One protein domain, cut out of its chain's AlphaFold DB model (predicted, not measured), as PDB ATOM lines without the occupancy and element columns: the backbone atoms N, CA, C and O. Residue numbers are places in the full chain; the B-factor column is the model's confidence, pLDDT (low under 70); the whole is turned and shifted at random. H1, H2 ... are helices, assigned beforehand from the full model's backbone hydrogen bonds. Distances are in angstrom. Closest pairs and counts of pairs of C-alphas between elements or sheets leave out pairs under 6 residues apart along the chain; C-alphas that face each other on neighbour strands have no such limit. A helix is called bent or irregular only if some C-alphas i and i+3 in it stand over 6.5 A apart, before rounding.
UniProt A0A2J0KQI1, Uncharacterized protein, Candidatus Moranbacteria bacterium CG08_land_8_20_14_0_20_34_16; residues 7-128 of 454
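Overview. This is residues 7 to 128 of the 454 residues of an uncharacterized protein of Candidatus Moranbacteria bacterium CG08_land_8_20_14_0_20_34_16 (UniProt A0A2J0KQI1). H5 runs through the core of a compact helical domain, with H1, H4 and H6 packed round it; the hairpin of H5 and H6 crosses over H4 and H7, which stand side by side and run opposite ways. H3 lies near H5, while H2 sits out to one side, reached from H1 by residues 20 to 34, which hold no named element. The printed part has 122 residues, with seven named helices, H1 to H7 in order, and no named strand; the class is all helix. It is compact, with a radius of gyration of the C-alphas of 13.4 A, and rounded, spanning 36 by 34 by 24 A.

Along the chain. H1, residues 11 to 19, begins with C-alpha 11 at (-122.728, -46.886, -28.079) and is 12.2 A long. H2, residues 35 to 46, measures 16.6 A, and H3, residues 50 to 56, 9.9 A. H4, residues 59 to 71, is 18.2 A long. H5, residues 76 to 90, is 21.6 A long and begins with C-alpha 76 at (-114.229, -48.484, -33.207). H6, residues 96 to 107, spans 17.4 A and is irregular: C-alphas 97 and 100 are 7.0 A apart. H7, residues 111 to 126, is 20.1 A long and ends with C-alpha 126 at (-105.446, -31.514, -41.817).

Arrangement. H4 and H5 are the hub, touching three helices each. H1 touches H5, closest at the C-alphas of Cys 18 and Ala 80, 4.2 A apart; they run the same way at a tilt of 35.3 degrees, only just steep. H1 touches residues 61 to 66 of H4, closest at C-alphas 19 and 62, 4.6 A, about perpendicular at 87 degrees. Residues 65 to 69 of H4 touch H5, closest at C-alphas 69 and 79, 6.1 A, at a steep tilt of 52 degrees. H5 and H6 form a helical hairpin, closest at C-alphas 78 and 107, 5.5 A, at a shallow tilt of 23 degrees. H6 touches H7, closest at C-alphas 100 and 115, 4.8 A, at a steep tilt of 54 degrees. H7 touches H4, closest at C-alphas 61 and 125, 6.7 A, opposite ways at a shallow tilt of 23 degrees. The helix packing is mostly crossed, only just, with 2 of 6 touching pairs at a shallow tilt. H3 is close to but not clearly touching H5, closest at C-alphas 56 and 87, 7.2 A. H2 touches no helix and is apart from H5. Every O i to N i+4 pair is within hydrogen-bond range in H1, H2, H3, H4, H5 and H7; in H6 it is 6 of 8.

Size, cuts and confidence. The C-alphas of Lys 8 and Asn 97, the two farthest apart, are 36.7 A apart. The printed part has no cut. The link from H1 to H2 is long; the others are tight. The mean pLDDT of the printed part is 97.5, and no printed residue is under 70.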
ATOM      1  N   SER A   7    -116.409 -50.801 -21.944       96.62
ATOM      2  CA  SER A   7    -117.417 -51.836 -22.213       96.62
ATOM      3  C   SER A   7    -118.829 -51.447 -21.751       96.62
ATOM      4  O   SER A   7    -119.792 -51.728 -22.467       96.62
ATOM      5  N   LYS A   8    -118.944 -50.724 -20.628       97.44
ATOM      6  CA  LYS A   8    -120.209 -50.287 -20.012       97.44
ATOM      7  C   LYS A   8    -120.737 -48.951 -20.549       97.44
ATOM      8  O   LYS A   8    -121.839 -48.554 -20.185       97.44
ATOM      9  N   MET A   9    -119.984 -48.251 -21.398       97.50
ATOM     10  CA  MET A   9    -120.450 -47.006 -22.018       97.50
ATOM     11  C   MET A   9    -121.527 -47.278 -23.076       97.50
ATOM     12  O   MET A   9    -121.512 -48.311 -23.758       97.50
ATOM     13  N   SER A  10    -122.437 -46.318 -23.254       97.56
ATOM     14  CA  SER A  10    -123.403 -46.340 -24.352       97.56
ATOM     15  C   SER A  10    -122.688 -46.281 -25.708       97.56
ATOM     16  O   SER A  10    -121.577 -45.760 -25.833       97.56
ATOM     17  N   GLN A  11    -123.335 -46.805 -26.750       97.62
ATOM     18  CA  GLN A  11    -122.728 -46.886 -28.079       97.62
ATOM     19  C   GLN A  11    -122.356 -45.512 -28.652       97.62
ATOM     20  O   GLN A  11    -121.308 -45.370 -29.276       97.62
ATOM     21  N   TRP A  12    -123.183 -44.495 -28.414       97.00
ATOM     22  CA  TRP A  12    -122.913 -43.144 -28.900       97.00
ATOM     23  C   TRP A  12    -121.691 -42.516 -28.209       97.00
ATOM     24  O   TRP A  12    -120.849 -41.947 -28.897       97.00
ATOM     25  N   ILE A  13    -121.517 -42.719 -26.891       97.12
ATOM     26  CA  ILE A  13    -120.327 -42.251 -26.151       97.12
ATOM     27  C   ILE A  13    -119.076 -42.958 -26.668       97.12
ATOM     28  O   ILE A  13    -118.033 -42.329 -26.837       97.12
ATOM     29  N   LYS A  14    -119.168 -44.267 -26.946       97.94
ATOM     30  CA  LYS A  14    -118.058 -45.029 -27.538       97.94
ATOM     31  C   LYS A  14    -117.644 -44.439 -28.883       97.94
ATOM     32  O   LYS A  14    -116.458 -44.246 -29.112       97.94
ATOM     33  N   ILE A  15    -118.605 -44.125 -29.753       98.06
ATOM     34  CA  ILE A  15    -118.331 -43.501 -31.054       98.06
ATOM     35  C   ILE A  15    -117.660 -42.140 -30.865       98.06
ATOM     36  O   ILE A  15    -116.621 -41.893 -31.475       98.06
ATOM     37  N   GLU A  16    -118.200 -41.279 -30.005       97.69
ATOM     38  CA  GLU A  16    -117.646 -39.950 -29.738       97.69
ATOM     39  C   GLU A  16    -116.197 -40.038 -29.237       97.69
ATOM     40  O   GLU A  16    -115.287 -39.468 -29.842       97.69
ATOM     41  N   ARG A  17    -115.949 -40.866 -28.215       97.19
ATOM     42  CA  ARG A  17    -114.610 -41.098 -27.651       97.19
ATOM     43  C   ARG A  17    -113.663 -41.884 -28.555       97.19
ATOM     44  O   ARG A  17    -112.481 -41.967 -28.254       97.19
ATOM     45  N   CYS A  18    -114.130 -42.473 -29.647       98.31
ATOM     46  CA  CYS A  18    -113.259 -43.111 -30.635       98.31
ATOM     47  C   CYS A  18    -113.046 -42.248 -31.881       98.31
ATOM     48  O   CYS A  18    -112.201 -42.582 -32.701       98.31
ATOM     49  N   THR A  19    -113.808 -41.169 -32.065       98.50
ATOM     50  CA  THR A  19    -113.793 -40.414 -33.327       98.50
ATOM     51  C   THR A  19    -113.478 -38.939 -33.143       98.50
ATOM     52  O   THR A  19    -113.028 -38.325 -34.097       98.50
ATOM     53  N   ILE A  20    -113.619 -38.361 -31.949       98.44
ATOM     54  CA  ILE A  20    -113.200 -36.979 -31.685       98.44
ATOM     55  C   ILE A  20    -111.742 -36.971 -31.198       98.44
ATOM     56  O   ILE A  20    -111.468 -37.493 -30.115       98.44
ATOM     57  N   PRO A  21    -110.792 -36.362 -31.940       98.38
ATOM     58  CA  PRO A  21    -109.378 -36.333 -31.556       98.38
ATOM     59  C   PRO A  21    -109.093 -35.752 -30.169       98.38
ATOM     60  O   PRO A  21    -108.143 -36.173 -29.520       98.38
ATOM     61  N   HIS A  22    -109.886 -34.787 -29.702       97.69
ATOM     62  CA  HIS A  22    -109.749 -34.261 -28.343       97.69
ATOM     63  C   HIS A  22    -110.157 -35.288 -27.273       97.69
ATOM     64  O   HIS A  22    -109.446 -35.461 -26.287       97.69
ATOM     65  N   SER A  23    -111.274 -35.984 -27.488       97.12
ATOM     66  CA  SER A  23    -111.895 -36.890 -26.512       97.12
ATOM     67  C   SER A  23    -111.371 -38.324 -26.573       97.12
ATOM     68  O   SER A  23    -111.795 -39.158 -25.770       97.12
ATOM     69  N   VAL A  24    -110.505 -38.635 -27.542       97.75
ATOM     70  CA  VAL A  24    -109.977 -39.985 -27.718       97.75
ATOM     71  C   VAL A  24    -109.046 -40.380 -26.584       97.75
ATOM     72  O   VAL A  24    -108.225 -39.582 -26.131       97.75
ATOM     73  N   PHE A  25    -109.145 -41.635 -26.160       97.31
ATOM     74  CA  PHE A  25    -108.269 -42.200 -25.140       97.31
ATOM     75  C   PHE A  25    -106.784 -42.036 -25.519       97.31
ATOM     76  O   PHE A  25    -106.403 -42.023 -26.696       97.31
ATOM     77  N   VAL A  26    -105.919 -41.863 -24.527       96.69
ATOM     78  CA  VAL A  26    -104.461 -41.787 -24.713       96.69
ATOM     79  C   VAL A  26    -103.905 -43.170 -25.061       96.69
ATOM     80  O   VAL A  26    -103.129 -43.326 -26.010       96.69
ATOM     81  N   THR A  27    -104.356 -44.190 -24.338       96.94
ATOM     82  CA  THR A  27    -103.921 -45.586 -24.461       96.94
ATOM     83  C   THR A  27    -104.705 -46.354 -25.531       96.94
ATOM     84  O   THR A  27    -105.791 -45.950 -25.948       96.94
ATOM     85  N   LYS A  28    -104.163 -47.498 -25.985       96.12
ATOM     86  CA  LYS A  28    -104.898 -48.414 -26.883       96.12
ATOM     87  C   LYS A  28    -106.074 -49.084 -26.188       96.12
ATOM     88  O   LYS A  28    -107.091 -49.335 -26.825       96.12
ATOM     89  N   ASN A  29    -105.898 -49.418 -24.910       96.81
ATOM     90  CA  ASN A  29    -106.947 -49.966 -24.072       96.81
ATOM     91  C   ASN A  29    -107.587 -48.819 -23.272       96.81
ATOM     92  O   ASN A  29    -106.953 -48.326 -22.332       96.81
ATOM     93  N   PRO A  30    -108.817 -48.393 -23.612       96.19
ATOM     94  CA  PRO A  30    -109.506 -47.304 -22.925       96.19
ATOM     95  C   PRO A  30    -109.617 -47.489 -21.409       96.19
ATOM     96  O   PRO A  30    -109.620 -46.513 -20.658       96.19
ATOM     97  N   ASP A  31    -109.698 -48.737 -20.943       96.62
ATOM     98  CA  ASP A  31    -109.886 -49.049 -19.528       96.62
ATOM     99  C   ASP A  31    -108.613 -48.810 -18.702       96.62
ATOM    100  O   ASP A  31    -108.715 -48.439 -17.534       96.62
ATOM    101  N   GLU A  32    -107.435 -48.863 -19.329       96.75
ATOM    102  CA  GLU A  32    -106.123 -48.666 -18.687       96.75
ATOM    103  C   GLU A  32    -105.696 -47.195 -18.562       96.75
ATOM    104  O   GLU A  32    -104.714 -46.896 -17.890       96.75
ATOM    105  N   GLU A  33    -106.413 -46.263 -19.194       95.94
ATOM    106  CA  GLU A  33    -106.066 -44.837 -19.145       95.94
ATOM    107  C   GLU A  33    -106.121 -44.273 -17.712       95.94
ATOM    108  O   GLU A  33    -107.140 -44.411 -17.021       95.94
ATOM    109  N   THR A  34    -105.050 -43.611 -17.274       96.31
ATOM    110  CA  THR A  34    -104.978 -43.014 -15.933       96.31
ATOM    111  C   THR A  34    -105.492 -41.574 -15.918       96.31
ATOM    112  O   THR A  34    -105.608 -40.911 -16.952       96.31
ATOM    113  N   PHE A  35    -105.808 -41.062 -14.728       94.81
ATOM    114  CA  PHE A  35    -106.252 -39.676 -14.575       94.81
ATOM    115  C   PHE A  35    -105.142 -38.682 -14.945       94.81
ATOM    116  O   PHE A  35    -105.405 -37.663 -15.577       94.81
ATOM    117  N   GLU A  36    -103.895 -39.002 -14.616       96.12
ATOM    118  CA  GLU A  36    -102.723 -38.171 -14.902       96.12
ATOM    119  C   GLU A  36    -102.526 -37.995 -16.412       96.12
ATOM    120  O   GLU A  36    -102.292 -36.879 -16.873       96.12
ATOM    121  N   GLN A  37    -102.714 -39.066 -17.195       96.19
ATOM    122  CA  GLN A  37    -102.651 -39.015 -18.659       96.19
ATOM    123  C   GLN A  37    -103.722 -38.086 -19.246       96.19
ATOM    124  O   GLN A  37    -103.441 -37.321 -20.169       96.19
ATOM    125  N   LEU A  38    -104.938 -38.111 -18.692       95.00
ATOM    126  CA  LEU A  38    -106.022 -37.213 -19.099       95.00
ATOM    127  C   LEU A  38    -105.720 -35.750 -18.762       95.00
ATOM    128  O   LEU A  38    -105.993 -34.862 -19.569       95.00
ATOM    129  N   VAL A  39    -105.141 -35.489 -17.588       95.00
ATOM    130  CA  VAL A  39    -104.742 -34.135 -17.180       95.00
ATOM    131  C   VAL A  39    -103.633 -33.602 -18.087       95.00
ATOM    132  O   VAL A  39    -103.724 -32.470 -18.565       95.00
ATOM    133  N   GLU A  40    -102.608 -34.407 -18.374       96.25
ATOM    134  CA  GLU A  40    -101.536 -34.025 -19.296       96.25
ATOM    135  C   GLU A  40    -102.086 -33.732 -20.697       96.25
ATOM    136  O   GLU A  40    -101.775 -32.694 -21.293       96.25
ATOM    137  N   LEU A  41    -102.965 -34.604 -21.192       95.62
ATOM    138  CA  LEU A  41    -103.646 -34.425 -22.465       95.62
ATOM    139  C   LEU A  41    -104.411 -33.097 -22.517       95.62
ATOM    140  O   LEU A  41    -104.261 -32.334 -23.477       95.62
ATOM    141  N   GLN A  42    -105.207 -32.812 -21.484       95.75
ATOM    142  CA  GLN A  42    -105.988 -31.584 -21.387       95.75
ATOM    143  C   GLN A  42    -105.082 -30.352 -21.386       95.75
ATOM    144  O   GLN A  42    -105.342 -29.395 -22.114       95.75
ATOM    145  N   ASN A  43    -103.990 -30.384 -20.622       94.44
ATOM    146  CA  ASN A  43    -103.035 -29.282 -20.558       94.44
ATOM    147  C   ASN A  43    -102.407 -29.000 -21.926       94.44
ATOM    148  O   ASN A  43    -102.320 -27.845 -22.341       94.44
ATOM    149  N   ARG A  44    -102.021 -30.042 -22.669       95.69
ATOM    150  CA  ARG A  44    -101.464 -29.888 -24.023       95.69
ATOM    151  C   ARG A  44    -102.497 -29.386 -25.022       95.69
ATOM    152  O   ARG A  44    -102.175 -28.539 -25.852       95.69
ATOM    153  N   PHE A  45    -103.738 -29.854 -24.915       96.00
ATOM    154  CA  PHE A  45    -104.840 -29.375 -25.741       96.00
ATOM    155  C   PHE A  45    -105.123 -27.888 -25.513       96.00
ATOM    156  O   PHE A  45    -105.276 -27.138 -26.476       96.00
ATOM    157  N   LEU A  46    -105.149 -27.438 -24.256       93.25
ATOM    158  CA  LEU A  46    -105.414 -26.038 -23.925       93.25
ATOM    159  C   LEU A  46    -104.328 -25.091 -24.447       93.25
ATOM    160  O   LEU A  46    -104.645 -23.953 -24.768       93.25
ATOM    161  N   GLN A  47    -103.099 -25.575 -24.623       92.06
ATOM    162  CA  GLN A  47    -101.990 -24.819 -25.212       92.06
ATOM    163  C   GLN A  47    -102.049 -24.686 -26.745       92.06
ATOM    164  O   GLN A  47    -101.147 -24.068 -27.331       92.06
ATOM    165  N   LEU A  48    -103.018 -25.312 -27.418       94.06
ATOM    166  CA  LEU A  48    -103.188 -25.186 -28.864       94.06
ATOM    167  C   LEU A  48    -103.919 -23.882 -29.236       94.06
ATOM    168  O   LEU A  48    -104.794 -23.439 -28.490       94.06
ATOM    169  N   PRO A  49    -103.632 -23.308 -30.424       93.50
ATOM    170  CA  PRO A  49    -104.429 -22.226 -30.997       93.50
ATOM    171  C   PRO A  49    -105.924 -22.561 -31.026       93.50
ATOM    172  O   PRO A  49    -106.310 -23.716 -31.242       93.50
ATOM    173  N   MET A  50    -106.774 -21.554 -30.820       90.62
ATOM    174  CA  MET A  50    -108.218 -21.749 -30.670       90.62
ATOM    175  C   MET A  50    -108.847 -22.418 -31.896       90.62
ATOM    176  O   MET A  50    -109.645 -23.339 -31.747       90.62
ATOM    177  N   GLU A  51    -108.431 -22.031 -33.097       94.75
ATOM    178  CA  GLU A  51    -108.883 -22.624 -34.353       94.75
ATOM    179  C   GLU A  51    -108.567 -24.128 -34.439       94.75
ATOM    180  O   GLU A  51    -109.374 -24.911 -34.945       94.75
ATOM    181  N   ILE A  52    -107.434 -24.562 -33.877       96.75
ATOM    182  CA  ILE A  52    -107.053 -25.978 -33.820       96.75
ATOM    183  C   ILE A  52    -107.859 -26.698 -32.736       96.75
ATOM    184  O   ILE A  52    -108.339 -27.807 -32.972       96.75
ATOM    185  N   ARG A  53    -108.067 -26.072 -31.569       96.25
ATOM    186  CA  ARG A  53    -108.922 -26.629 -30.506       96.25
ATOM    187  C   ARG A  53    -110.340 -26.885 -31.010       96.25
ATOM    188  O   ARG A  53    -110.856 -27.985 -30.827       96.25
ATOM    189  N   MET A  54    -110.930 -25.914 -31.709       95.44
ATOM    190  CA  MET A  54    -112.247 -26.054 -32.340       95.44
ATOM    191  C   MET A  54    -112.274 -27.232 -33.316       95.44
ATOM    192  O   MET A  54    -113.189 -28.048 -33.271       95.44
ATOM    193  N   LYS A  55    -111.243 -27.367 -34.153       97.69
ATOM    194  CA  LYS A  55    -111.126 -28.447 -35.138       97.69
ATOM    195  C   LYS A  55    -111.029 -29.835 -34.504       97.69
ATOM    196  O   LYS A  55    -111.714 -30.758 -34.941       97.69
ATOM    197  N   LEU A  56    -110.206 -29.990 -33.468       98.06
ATOM    198  CA  LEU A  56    -110.001 -31.266 -32.770       98.06
ATOM    199  C   LEU A  56    -111.180 -31.677 -31.881       98.06
ATOM    200  O   LEU A  56    -111.336 -32.866 -31.616       98.06
ATOM    201  N   ASN A  57    -111.992 -30.717 -31.434       97.56
ATOM    202  CA  ASN A  57    -113.192 -30.960 -30.632       97.56
ATOM    203  C   ASN A  57    -114.491 -30.969 -31.466       97.56
ATOM    204  O   ASN A  57    -115.585 -31.073 -30.923       97.56
ATOM    205  N   SER A  58    -114.402 -30.815 -32.790       97.50
ATOM    206  CA  SER A  58    -115.586 -30.721 -33.643       97.50
ATOM    207  C   SER A  58    -116.160 -32.086 -34.003       97.50
ATOM    208  O   SER A  58    -115.449 -32.965 -34.502       97.50
ATOM    209  N   TYR A  59    -117.486 -32.200 -33.913       97.50
ATOM    210  CA  TYR A  59    -118.238 -33.327 -34.467       97.50
ATOM    211  C   TYR A  59    -117.987 -33.530 -35.966       97.50
ATOM    212  O   TYR A  59    -117.898 -34.673 -36.401       97.50
ATOM    213  N   ARG A  60    -117.763 -32.463 -36.751       97.69
ATOM    214  CA  ARG A  60    -117.463 -32.576 -38.194       97.69
ATOM    215  C   ARG A  60    -116.172 -33.359 -38.451       97.69
ATOM    216  O   ARG A  60    -116.092 -34.136 -39.401       97.69
ATOM    217  N   THR A  61    -115.159 -33.183 -37.602       98.38
ATOM    218  CA  THR A  61    -113.921 -33.975 -37.670       98.38
ATOM    219  C   THR A  61    -114.203 -35.437 -37.324       98.38
ATOM    220  O   THR A  61    -113.743 -36.334 -38.032       98.38
ATOM    221  N   GLY A  62    -115.028 -35.682 -36.300       98.38
ATOM    222  CA  GLY A  62    -115.489 -37.024 -35.942       98.38
ATOM    223  C   GLY A  62    -116.258 -37.722 -37.065       98.38
ATOM    224  O   GLY A  62    -115.972 -38.874 -37.383       98.38
ATOM    225  N   GLU A  63    -117.163 -37.024 -37.749       98.31
ATOM    226  CA  GLU A  63    -117.904 -37.545 -38.904       98.31
ATOM    227  C   GLU A  63    -116.984 -37.926 -40.068       98.31
ATOM    228  O   GLU A  63    -117.204 -38.949 -40.725       98.31
ATOM    229  N   LYS A  64    -115.930 -37.135 -40.320       98.50
ATOM    230  CA  LYS A  64    -114.904 -37.462 -41.322       98.50
ATOM    231  C   LYS A  64    -114.162 -38.745 -40.946       98.50
ATOM    232  O   LYS A  64    -113.999 -39.612 -41.801       98.50
ATOM    233  N   ILE A  65    -113.799 -38.923 -39.676       98.62
ATOM    234  CA  ILE A  65    -113.158 -40.155 -39.185       98.62
ATOM    235  C   ILE A  65    -114.111 -41.354 -39.298       98.62
ATOM    236  O   ILE A  65    -113.721 -42.407 -39.797       98.62
ATOM    237  N   GLN A  66    -115.387 -41.191 -38.945       98.50
ATOM    238  CA  GLN A  66    -116.409 -42.230 -39.129       98.50
ATOM    239  C   GLN A  66    -116.629 -42.584 -40.604       98.50
ATOM    240  O   GLN A  66    -116.893 -43.737 -40.944       98.50
ATOM    241  N   ARG A  67    -116.527 -41.604 -41.511       98.56
ATOM    242  CA  ARG A  67    -116.585 -41.843 -42.958       98.56
ATOM    243  C   ARG A  67    -115.417 -42.714 -43.415       98.56
ATOM    244  O   ARG A  67    -115.670 -43.693 -44.109       98.56
ATOM    245  N   ILE A  68    -114.193 -42.424 -42.968       98.31
ATOM    246  CA  ILE A  68    -113.028 -43.293 -43.209       98.31
ATOM    247  C   ILE A  68    -113.305 -44.698 -42.660       98.31
ATOM    248  O   ILE A  68    -113.133 -45.683 -43.376       98.31
ATOM    249  N   GLY A  69    -113.809 -44.795 -41.425       98.25
ATOM    250  CA  GLY A  69    -114.158 -46.070 -40.802       98.25
ATOM    251  C   GLY A  69    -115.124 -46.907 -41.635       98.25
ATOM    252  O   GLY A  69    -114.873 -48.086 -41.865       98.25
ATOM    253  N   ARG A  70    -116.179 -46.288 -42.177       98.44
ATOM    254  CA  ARG A  70    -117.130 -46.954 -43.081       98.44
ATOM    255  C   ARG A  70    -116.496 -47.366 -44.411       98.44
ATOM    256  O   ARG A  70    -116.749 -48.473 -44.870       98.44
ATOM    257  N   MET A  71    -115.668 -46.511 -45.015       98.25
ATOM    258  CA  MET A  71    -115.022 -46.786 -46.308       98.25
ATOM    259  C   MET A  71    -114.063 -47.980 -46.259       98.25
ATOM    260  O   MET A  71    -113.954 -48.710 -47.241       98.25
ATOM    261  N   TYR A  72    -113.380 -48.182 -45.131       98.06
ATOM    262  CA  TYR A  72    -112.375 -49.238 -44.965       98.06
ATOM    263  C   TYR A  72    -112.805 -50.350 -43.998       98.06
ATOM    264  O   TYR A  72    -111.981 -51.181 -43.625       98.06
ATOM    265  N   ASN A  73    -114.086 -50.380 -43.605       98.00
ATOM    266  CA  ASN A  73    -114.660 -51.348 -42.664       98.00
ATOM    267  C   ASN A  73    -113.861 -51.472 -41.347       98.00
ATOM    268  O   ASN A  73    -113.530 -52.568 -40.893       98.00
ATOM    269  N   LEU A  74    -113.511 -50.328 -40.760       98.00
ATOM    270  CA  LEU A  74    -112.737 -50.253 -39.524       98.00
ATOM    271  C   LEU A  74    -113.643 -50.405 -38.304       98.00
ATOM    272  O   LEU A  74    -114.751 -49.866 -38.254       98.00
ATOM    273  N   ASN A  75    -113.137 -51.083 -37.276       97.94
ATOM    274  CA  ASN A  75    -113.808 -51.129 -35.981       97.94
ATOM    275  C   ASN A  75    -113.607 -49.818 -35.185       97.94
ATOM    276  O   ASN A  75    -112.836 -48.936 -35.567       97.94
ATOM    277  N   LEU A  76    -114.304 -49.686 -34.049       97.94
ATOM    278  CA  LEU A  76    -114.229 -48.484 -33.207       97.94
ATOM    279  C   LEU A  76    -112.815 -48.182 -32.696       97.94
ATOM    280  O   LEU A  76    -112.405 -47.025 -32.701       97.94
ATOM    281  N   LEU A  77    -112.056 -49.203 -32.295       97.94
ATOM    282  CA  LEU A  77    -110.700 -49.015 -31.773       97.94
ATOM    283  C   LEU A  77    -109.725 -48.582 -32.877       97.94
ATOM    284  O   LEU A  77    -108.894 -47.713 -32.656       97.94
ATOM    285  N   GLN A  78    -109.896 -49.087 -34.096       98.19
ATOM    286  CA  GLN A  78    -109.140 -48.637 -35.265       98.19
ATOM    287  C   GLN A  78    -109.478 -47.189 -35.656       98.19
ATOM    288  O   GLN A  78    -108.601 -46.438 -36.074       98.19
ATOM    289  N   MET A  79    -110.734 -46.754 -35.495       98.62
ATOM    290  CA  MET A  79    -111.079 -45.333 -35.642       98.62
ATOM    291  C   MET A  79    -110.436 -44.472 -34.545       98.62
ATOM    292  O   MET A  79    -109.992 -43.359 -34.835       98.62
ATOM    293  N   ALA A  80    -110.302 -45.004 -33.325       98.38
ATOM    294  CA  ALA A  80    -109.564 -44.336 -32.258       98.38
ATOM    295  C   ALA A  80    -108.084 -44.156 -32.629       98.38
ATOM    296  O   ALA A  80    -107.530 -43.093 -32.370       98.38
ATOM    297  N   ASP A  81    -107.455 -45.123 -33.303       98.62
ATOM    298  CA  ASP A  81    -106.081 -44.979 -33.809       98.62
ATOM    299  C   ASP A  81    -105.947 -43.786 -34.767       98.62
ATOM    300  O   ASP A  81    -105.025 -42.983 -34.626       98.62
ATOM    301  N   ILE A  82    -106.910 -43.605 -35.675       98.69
ATOM    302  CA  ILE A  82    -106.956 -42.441 -36.574       98.69
ATOM    303  C   ILE A  82    -107.066 -41.137 -35.774       98.69
ATOM    304  O   ILE A  82    -106.302 -40.197 -36.009       98.69
ATOM    305  N   ALA A  83    -107.994 -41.071 -34.816       98.56
ATOM    306  CA  ALA A  83    -108.185 -39.890 -33.978       98.56
ATOM    307  C   ALA A  83    -106.922 -39.561 -33.151       98.56
ATOM    308  O   ALA A  83    -106.531 -38.392 -33.070       98.56
ATOM    309  N   ARG A  84    -106.242 -40.582 -32.605       98.56
ATOM    310  CA  ARG A  84    -104.968 -40.440 -31.876       98.56
ATOM    311  C   ARG A  84    -103.865 -39.901 -32.783       98.56
ATOM    312  O   ARG A  84    -103.195 -38.952 -32.396       98.56
ATOM    313  N   VAL A  85    -103.725 -40.426 -34.002       98.69
ATOM    314  CA  VAL A  85    -102.734 -39.955 -34.987       98.69
ATOM    315  C   VAL A  85    -102.980 -38.496 -35.383       98.69
ATOM    316  O   VAL A  85    -102.043 -37.699 -35.403       98.69
ATOM    317  N   ILE A  86    -104.237 -38.106 -35.624       98.62
ATOM    318  CA  ILE A  86    -104.595 -36.706 -35.909       98.62
ATOM    319  C   ILE A  86    -104.206 -35.803 -34.737       98.62
ATOM    320  O   ILE A  86    -103.570 -34.769 -34.940       98.62
ATOM    321  N   ARG A  87    -104.548 -36.194 -33.505       98.38
ATOM    322  CA  ARG A  87    -104.156 -35.452 -32.303       98.38
ATOM    323  C   ARG A  87    -102.635 -35.320 -32.197       98.38
ATOM    324  O   ARG A  87    -102.143 -34.204 -32.038       98.38
ATOM    325  N   SER A  88    -101.901 -36.424 -32.333       98.38
ATOM    326  CA  SER A  88    -100.436 -36.459 -32.268       98.38
ATOM    327  C   SER A  88     -99.780 -35.538 -33.298       98.38
ATOM    328  O   SER A  88     -98.782 -34.885 -32.992       98.38
ATOM    329  N   PHE A  89    -100.360 -35.410 -34.496       98.44
ATOM    330  CA  PHE A  89     -99.887 -34.464 -35.506       98.44
ATOM    331  C   PHE A  89     -99.988 -33.008 -35.021       98.44
ATOM    332  O   PHE A  89     -98.997 -32.278 -35.039       98.44
ATOM    333  N   TYR A  90    -101.150 -32.581 -34.515       98.12
ATOM    334  CA  TYR A  90    -101.328 -31.210 -34.011       98.12
ATOM    335  C   TYR A  90    -100.543 -30.930 -32.729       98.12
ATOM    336  O   TYR A  90    -100.154 -29.792 -32.464       98.12
ATOM    337  N   PHE A  91    -100.257 -31.977 -31.963       97.50
ATOM    338  CA  PHE A  91     -99.377 -31.938 -30.802       97.50
ATOM    339  C   PHE A  91     -97.884 -31.916 -31.167       97.50
ATOM    340  O   PHE A  91     -97.050 -31.832 -30.264       97.50
ATOM    341  N   LYS A  92     -97.554 -31.944 -32.468       97.81
ATOM    342  CA  LYS A  92     -96.191 -31.965 -33.025       97.81
ATOM    343  C   LYS A  92     -95.366 -33.187 -32.602       97.81
ATOM    344  O   LYS A  92     -94.142 -33.126 -32.579       97.81
ATOM    345  N   GLU A  93     -96.025 -34.295 -32.277       97.81
ATOM    346  CA  GLU A  93     -95.365 -35.558 -31.916       97.81
ATOM    347  C   GLU A  93     -94.948 -36.352 -33.150       97.81
ATOM    348  O   GLU A  93     -94.003 -37.136 -33.108       97.81
ATOM    349  N   ILE A  94     -95.677 -36.164 -34.250       98.38
ATOM    350  CA  ILE A  94     -95.470 -36.882 -35.501       98.38
ATOM    351  C   ILE A  94     -95.485 -35.904 -36.674       98.38
ATOM    352  O   ILE A  94     -96.179 -34.885 -36.656       98.38
ATOM    353  N   SER A  95     -94.731 -36.234 -37.717       98.25
ATOM    354  CA  SER A  95     -94.744 -35.511 -38.988       98.25
ATOM    355  C   SER A  95     -95.784 -36.097 -39.949       98.25
ATOM    356  O   SER A  95     -96.200 -37.248 -39.806       98.25
ATOM    357  N   LEU A  96     -96.176 -35.327 -40.974       98.12
ATOM    358  CA  LEU A  96     -97.133 -35.772 -42.002       98.12
ATOM    359  C   LEU A  96     -96.702 -37.088 -42.672       98.12
ATOM    360  O   LEU A  96     -97.512 -37.993 -42.843       98.12
ATOM    361  N   ASN A  97     -95.410 -37.225 -42.971       98.06
ATOM    362  CA  ASN A  97     -94.855 -38.397 -43.656       98.06
ATOM    363  C   ASN A  97     -94.870 -39.671 -42.788       98.06
ATOM    364  O   ASN A  97     -94.694 -40.773 -43.305       98.06
ATOM    365  N   ALA A  98     -95.049 -39.535 -41.470       98.44
ATOM    366  CA  ALA A  98     -95.091 -40.661 -40.543       98.44
ATOM    367  C   ALA A  98     -96.503 -41.246 -40.367       98.44
ATOM    368  O   ALA A  98     -96.623 -42.372 -39.885       98.44
ATOM    369  N   ILE A  99     -97.557 -40.524 -40.773       98.62
ATOM    370  CA  ILE A  99     -98.961 -40.900 -40.535       98.62
ATOM    371  C   ILE A  99     -99.257 -42.306 -41.077       98.62
ATOM    372  O   ILE A  99     -99.692 -43.167 -40.315       98.62
ATOM    373  N   ALA A 100     -98.955 -42.576 -42.352       98.62
ATOM    374  CA  ALA A 100     -99.216 -43.878 -42.974       98.62
ATOM    375  C   ALA A 100     -98.511 -45.040 -42.248       98.62
ATOM    376  O   ALA A 100     -99.139 -46.050 -41.938       98.62
ATOM    377  N   LYS A 101     -97.227 -44.876 -41.900       98.56
ATOM    378  CA  LYS A 101     -96.441 -45.903 -41.188       98.56
ATOM    379  C   LYS A 101     -96.993 -46.191 -39.790       98.56
ATOM    380  O   LYS A 101     -97.004 -47.337 -39.346       98.56
ATOM    381  N   ILE A 102     -97.453 -45.157 -39.083       98.50
ATOM    382  CA  ILE A 102     -98.047 -45.320 -37.752       98.50
ATOM    383  C   ILE A 102     -99.388 -46.047 -37.861       98.50
ATOM    384  O   ILE A 102     -99.623 -46.984 -37.104       98.50
ATOM    385  N   LEU A 103    -100.238 -45.676 -38.821       98.44
ATOM    386  CA  LEU A 103    -101.532 -46.331 -39.032       98.44
ATOM    387  C   LEU A 103    -101.379 -47.807 -39.422       98.44
ATOM    388  O   LEU A 103    -102.101 -48.647 -38.889       98.44
ATOM    389  N   GLU A 104    -100.417 -48.140 -40.287       98.44
ATOM    390  CA  GLU A 104    -100.084 -49.529 -40.639       98.44
ATOM    391  C   GLU A 104     -99.796 -50.360 -39.380       98.44
ATOM    392  O   GLU A 104    -100.428 -51.395 -39.144       98.44
ATOM    393  N   LYS A 105     -98.887 -49.860 -38.533       98.31
ATOM    394  CA  LYS A 105     -98.471 -50.519 -37.292       98.31
ATOM    395  C   LYS A 105     -99.608 -50.625 -36.278       98.31
ATOM    396  O   LYS A 105     -99.795 -51.676 -35.664       98.31
ATOM    397  N   GLU A 106    -100.330 -49.532 -36.053       97.75
ATOM    398  CA  GLU A 106    -101.327 -49.439 -34.989       97.75
ATOM    399  C   GLU A 106    -102.583 -50.249 -35.318       97.75
ATOM    400  O   GLU A 106    -103.035 -51.024 -34.473       97.75
ATOM    401  N   MET A 107    -103.071 -50.145 -36.558       97.75
ATOM    402  CA  MET A 107    -104.327 -50.758 -36.998       97.75
ATOM    403  C   MET A 107    -104.155 -52.174 -37.563       97.75
ATOM    404  O   MET A 107    -105.162 -52.847 -37.800       97.75
ATOM    405  N   LYS A 108    -102.907 -52.621 -37.787       97.69
ATOM    406  CA  LYS A 108    -102.548 -53.909 -38.413       97.69
ATOM    407  C   LYS A 108    -103.156 -54.084 -39.811       97.69
ATOM    408  O   LYS A 108    -103.663 -55.151 -40.156       97.69
ATOM    409  N   VAL A 109    -103.130 -53.020 -40.610       97.62
ATOM    410  CA  VAL A 109    -103.602 -53.016 -42.006       97.62
ATOM    411  C   VAL A 109    -102.414 -53.010 -42.966       97.62
ATOM    412  O   VAL A 109    -101.305 -52.672 -42.572       97.62
ATOM    413  N   LYS A 110    -102.629 -53.366 -44.238       98.38
ATOM    414  CA  LYS A 110    -101.582 -53.258 -45.268       98.38
ATOM    415  C   LYS A 110    -101.168 -51.796 -45.464       98.38
ATOM    416  O   LYS A 110    -102.038 -50.921 -45.460       98.38
ATOM    417  N   PHE A 111     -99.884 -51.554 -45.734       98.06
ATOM    418  CA  PHE A 111     -99.347 -50.211 -45.977       98.06
ATOM    419  C   PHE A 111    -100.141 -49.422 -47.031       98.06
ATOM    420  O   PHE A 111    -100.480 -48.270 -46.789       98.06
ATOM    421  N   ASP A 112    -100.549 -50.047 -48.141       98.38
ATOM    422  CA  ASP A 112    -101.338 -49.377 -49.191       98.38
ATOM    423  C   ASP A 112    -102.672 -48.817 -48.677       98.38
ATOM    424  O   ASP A 112    -103.128 -47.755 -49.102       98.38
ATOM    425  N   VAL A 113    -103.323 -49.533 -47.752       98.25
ATOM    426  CA  VAL A 113    -104.572 -49.084 -47.123       98.25
ATOM    427  C   VAL A 113    -104.276 -47.949 -46.148       98.25
ATOM    428  O   VAL A 113    -104.969 -46.932 -46.170       98.25
ATOM    429  N   ALA A 114    -103.222 -48.086 -45.340       98.50
ATOM    430  CA  ALA A 114    -102.784 -47.041 -44.420       98.50
ATOM    431  C   ALA A 114    -102.399 -45.743 -45.153       98.50
ATOM    432  O   ALA A 114    -102.746 -44.658 -44.690       98.50
ATOM    433  N   GLN A 115    -101.759 -45.847 -46.320       98.50
ATOM    434  CA  GLN A 115    -101.415 -44.714 -47.176       98.50
ATOM    435  C   GLN A 115    -102.674 -44.002 -47.677       98.50
ATOM    436  O   GLN A 115    -102.801 -42.798 -47.490       98.50
ATOM    437  N   LYS A 116    -103.661 -44.736 -48.202       98.56
ATOM    438  CA  LYS A 116    -104.930 -44.135 -48.650       98.56
ATOM    439  C   LYS A 116    -105.703 -43.462 -47.511       98.56
ATOM    440  O   LYS A 116    -106.317 -42.415 -47.715       98.56
ATOM    441  N   ILE A 117    -105.685 -44.050 -46.312       98.56
ATOM    442  CA  ILE A 117    -106.272 -43.434 -45.114       98.56
ATOM    443  C   ILE A 117    -105.515 -42.150 -44.756       98.56
ATOM    444  O   ILE A 117    -106.143 -41.121 -44.516       98.56
ATOM    445  N   SER A 118    -104.181 -42.196 -44.755       98.62
ATOM    446  CA  SER A 118    -103.319 -41.039 -44.505       98.62
ATOM    447  C   SER A 118    -103.619 -39.899 -45.478       98.62
ATOM    448  O   SER A 118    -103.845 -38.772 -45.040       98.62
ATOM    449  N   ASP A 119    -103.703 -40.184 -46.777       98.50
ATOM    450  CA  ASP A 119    -103.996 -39.184 -47.808       98.50
ATOM    451  C   ASP A 119    -105.359 -38.517 -47.566       98.50
ATOM    452  O   ASP A 119    -105.491 -37.294 -47.666       98.50
ATOM    453  N   PHE A 120    -106.367 -39.302 -47.168       98.56
ATOM    454  CA  PHE A 120    -107.683 -38.779 -46.800       98.56
ATOM    455  C   PHE A 120    -107.613 -37.883 -45.558       98.56
ATOM    456  O   PHE A 120    -108.187 -36.796 -45.560       98.56
ATOM    457  N   ILE A 121    -106.903 -38.299 -44.503       98.44
ATOM    458  CA  ILE A 121    -106.715 -37.492 -43.286       98.44
ATOM    459  C   ILE A 121    -106.052 -36.159 -43.631       98.44
ATOM    460  O   ILE A 121    -106.513 -35.107 -43.184       98.44
ATOM    461  N   VAL A 122    -104.983 -36.186 -44.428       98.44
ATOM    462  CA  VAL A 122    -104.246 -34.976 -44.800       98.44
ATOM    463  C   VAL A 122    -105.151 -34.023 -45.570       98.44
ATOM    464  O   VAL A 122    -105.277 -32.864 -45.180       98.44
ATOM    465  N   LYS A 123    -105.822 -34.520 -46.610       98.31
ATOM    466  CA  LYS A 123    -106.673 -33.712 -47.486       98.31
ATOM    467  C   LYS A 123    -107.919 -33.183 -46.777       98.31
ATOM    468  O   LYS A 123    -108.201 -31.991 -46.812       98.31
ATOM    469  N   GLU A 124    -108.686 -34.070 -46.152       98.19
ATOM    470  CA  GLU A 124    -110.031 -33.751 -45.668       98.19
ATOM    471  C   GLU A 124    -110.033 -33.227 -44.236       98.19
ATOM    472  O   GLU A 124    -110.989 -32.566 -43.842       98.19
ATOM    473  N   ILE A 125    -109.011 -33.531 -43.434       97.94
ATOM    474  CA  ILE A 125    -108.946 -33.094 -42.039       97.94
ATOM    475  C   ILE A 125    -107.820 -32.093 -41.865       97.94
ATOM    476  O   ILE A 125    -108.096 -30.978 -41.461       97.94
ATOM    477  N   ILE A 126    -106.562 -32.415 -42.156       97.88
ATOM    478  CA  ILE A 126    -105.446 -31.514 -41.817       97.88
ATOM    479  C   ILE A 126    -105.488 -30.222 -42.639       97.88
ATOM    480  O   ILE A 126    -105.477 -29.142 -42.050       97.88
ATOM    481  N   GLN A 127    -105.637 -30.325 -43.959       97.81
ATOM    482  CA  GLN A 127    -105.697 -29.192 -44.894       97.81
ATOM    483  C   GLN A 127    -107.070 -28.498 -44.939       97.81
ATOM    484  O   GLN A 127    -107.275 -27.568 -45.713       97.81
ATOM    485  N   ASP A 128    -108.021 -28.928 -44.108       97.00
ATOM    486  CA  ASP A 128    -109.326 -28.284 -44.015       97.00
ATOM    487  C   ASP A 128    -109.241 -26.923 -43.303       97.00
ATOM    488  O   ASP A 128    -109.149 -26.842 -42.072       97.00
TER     489      ASP A 128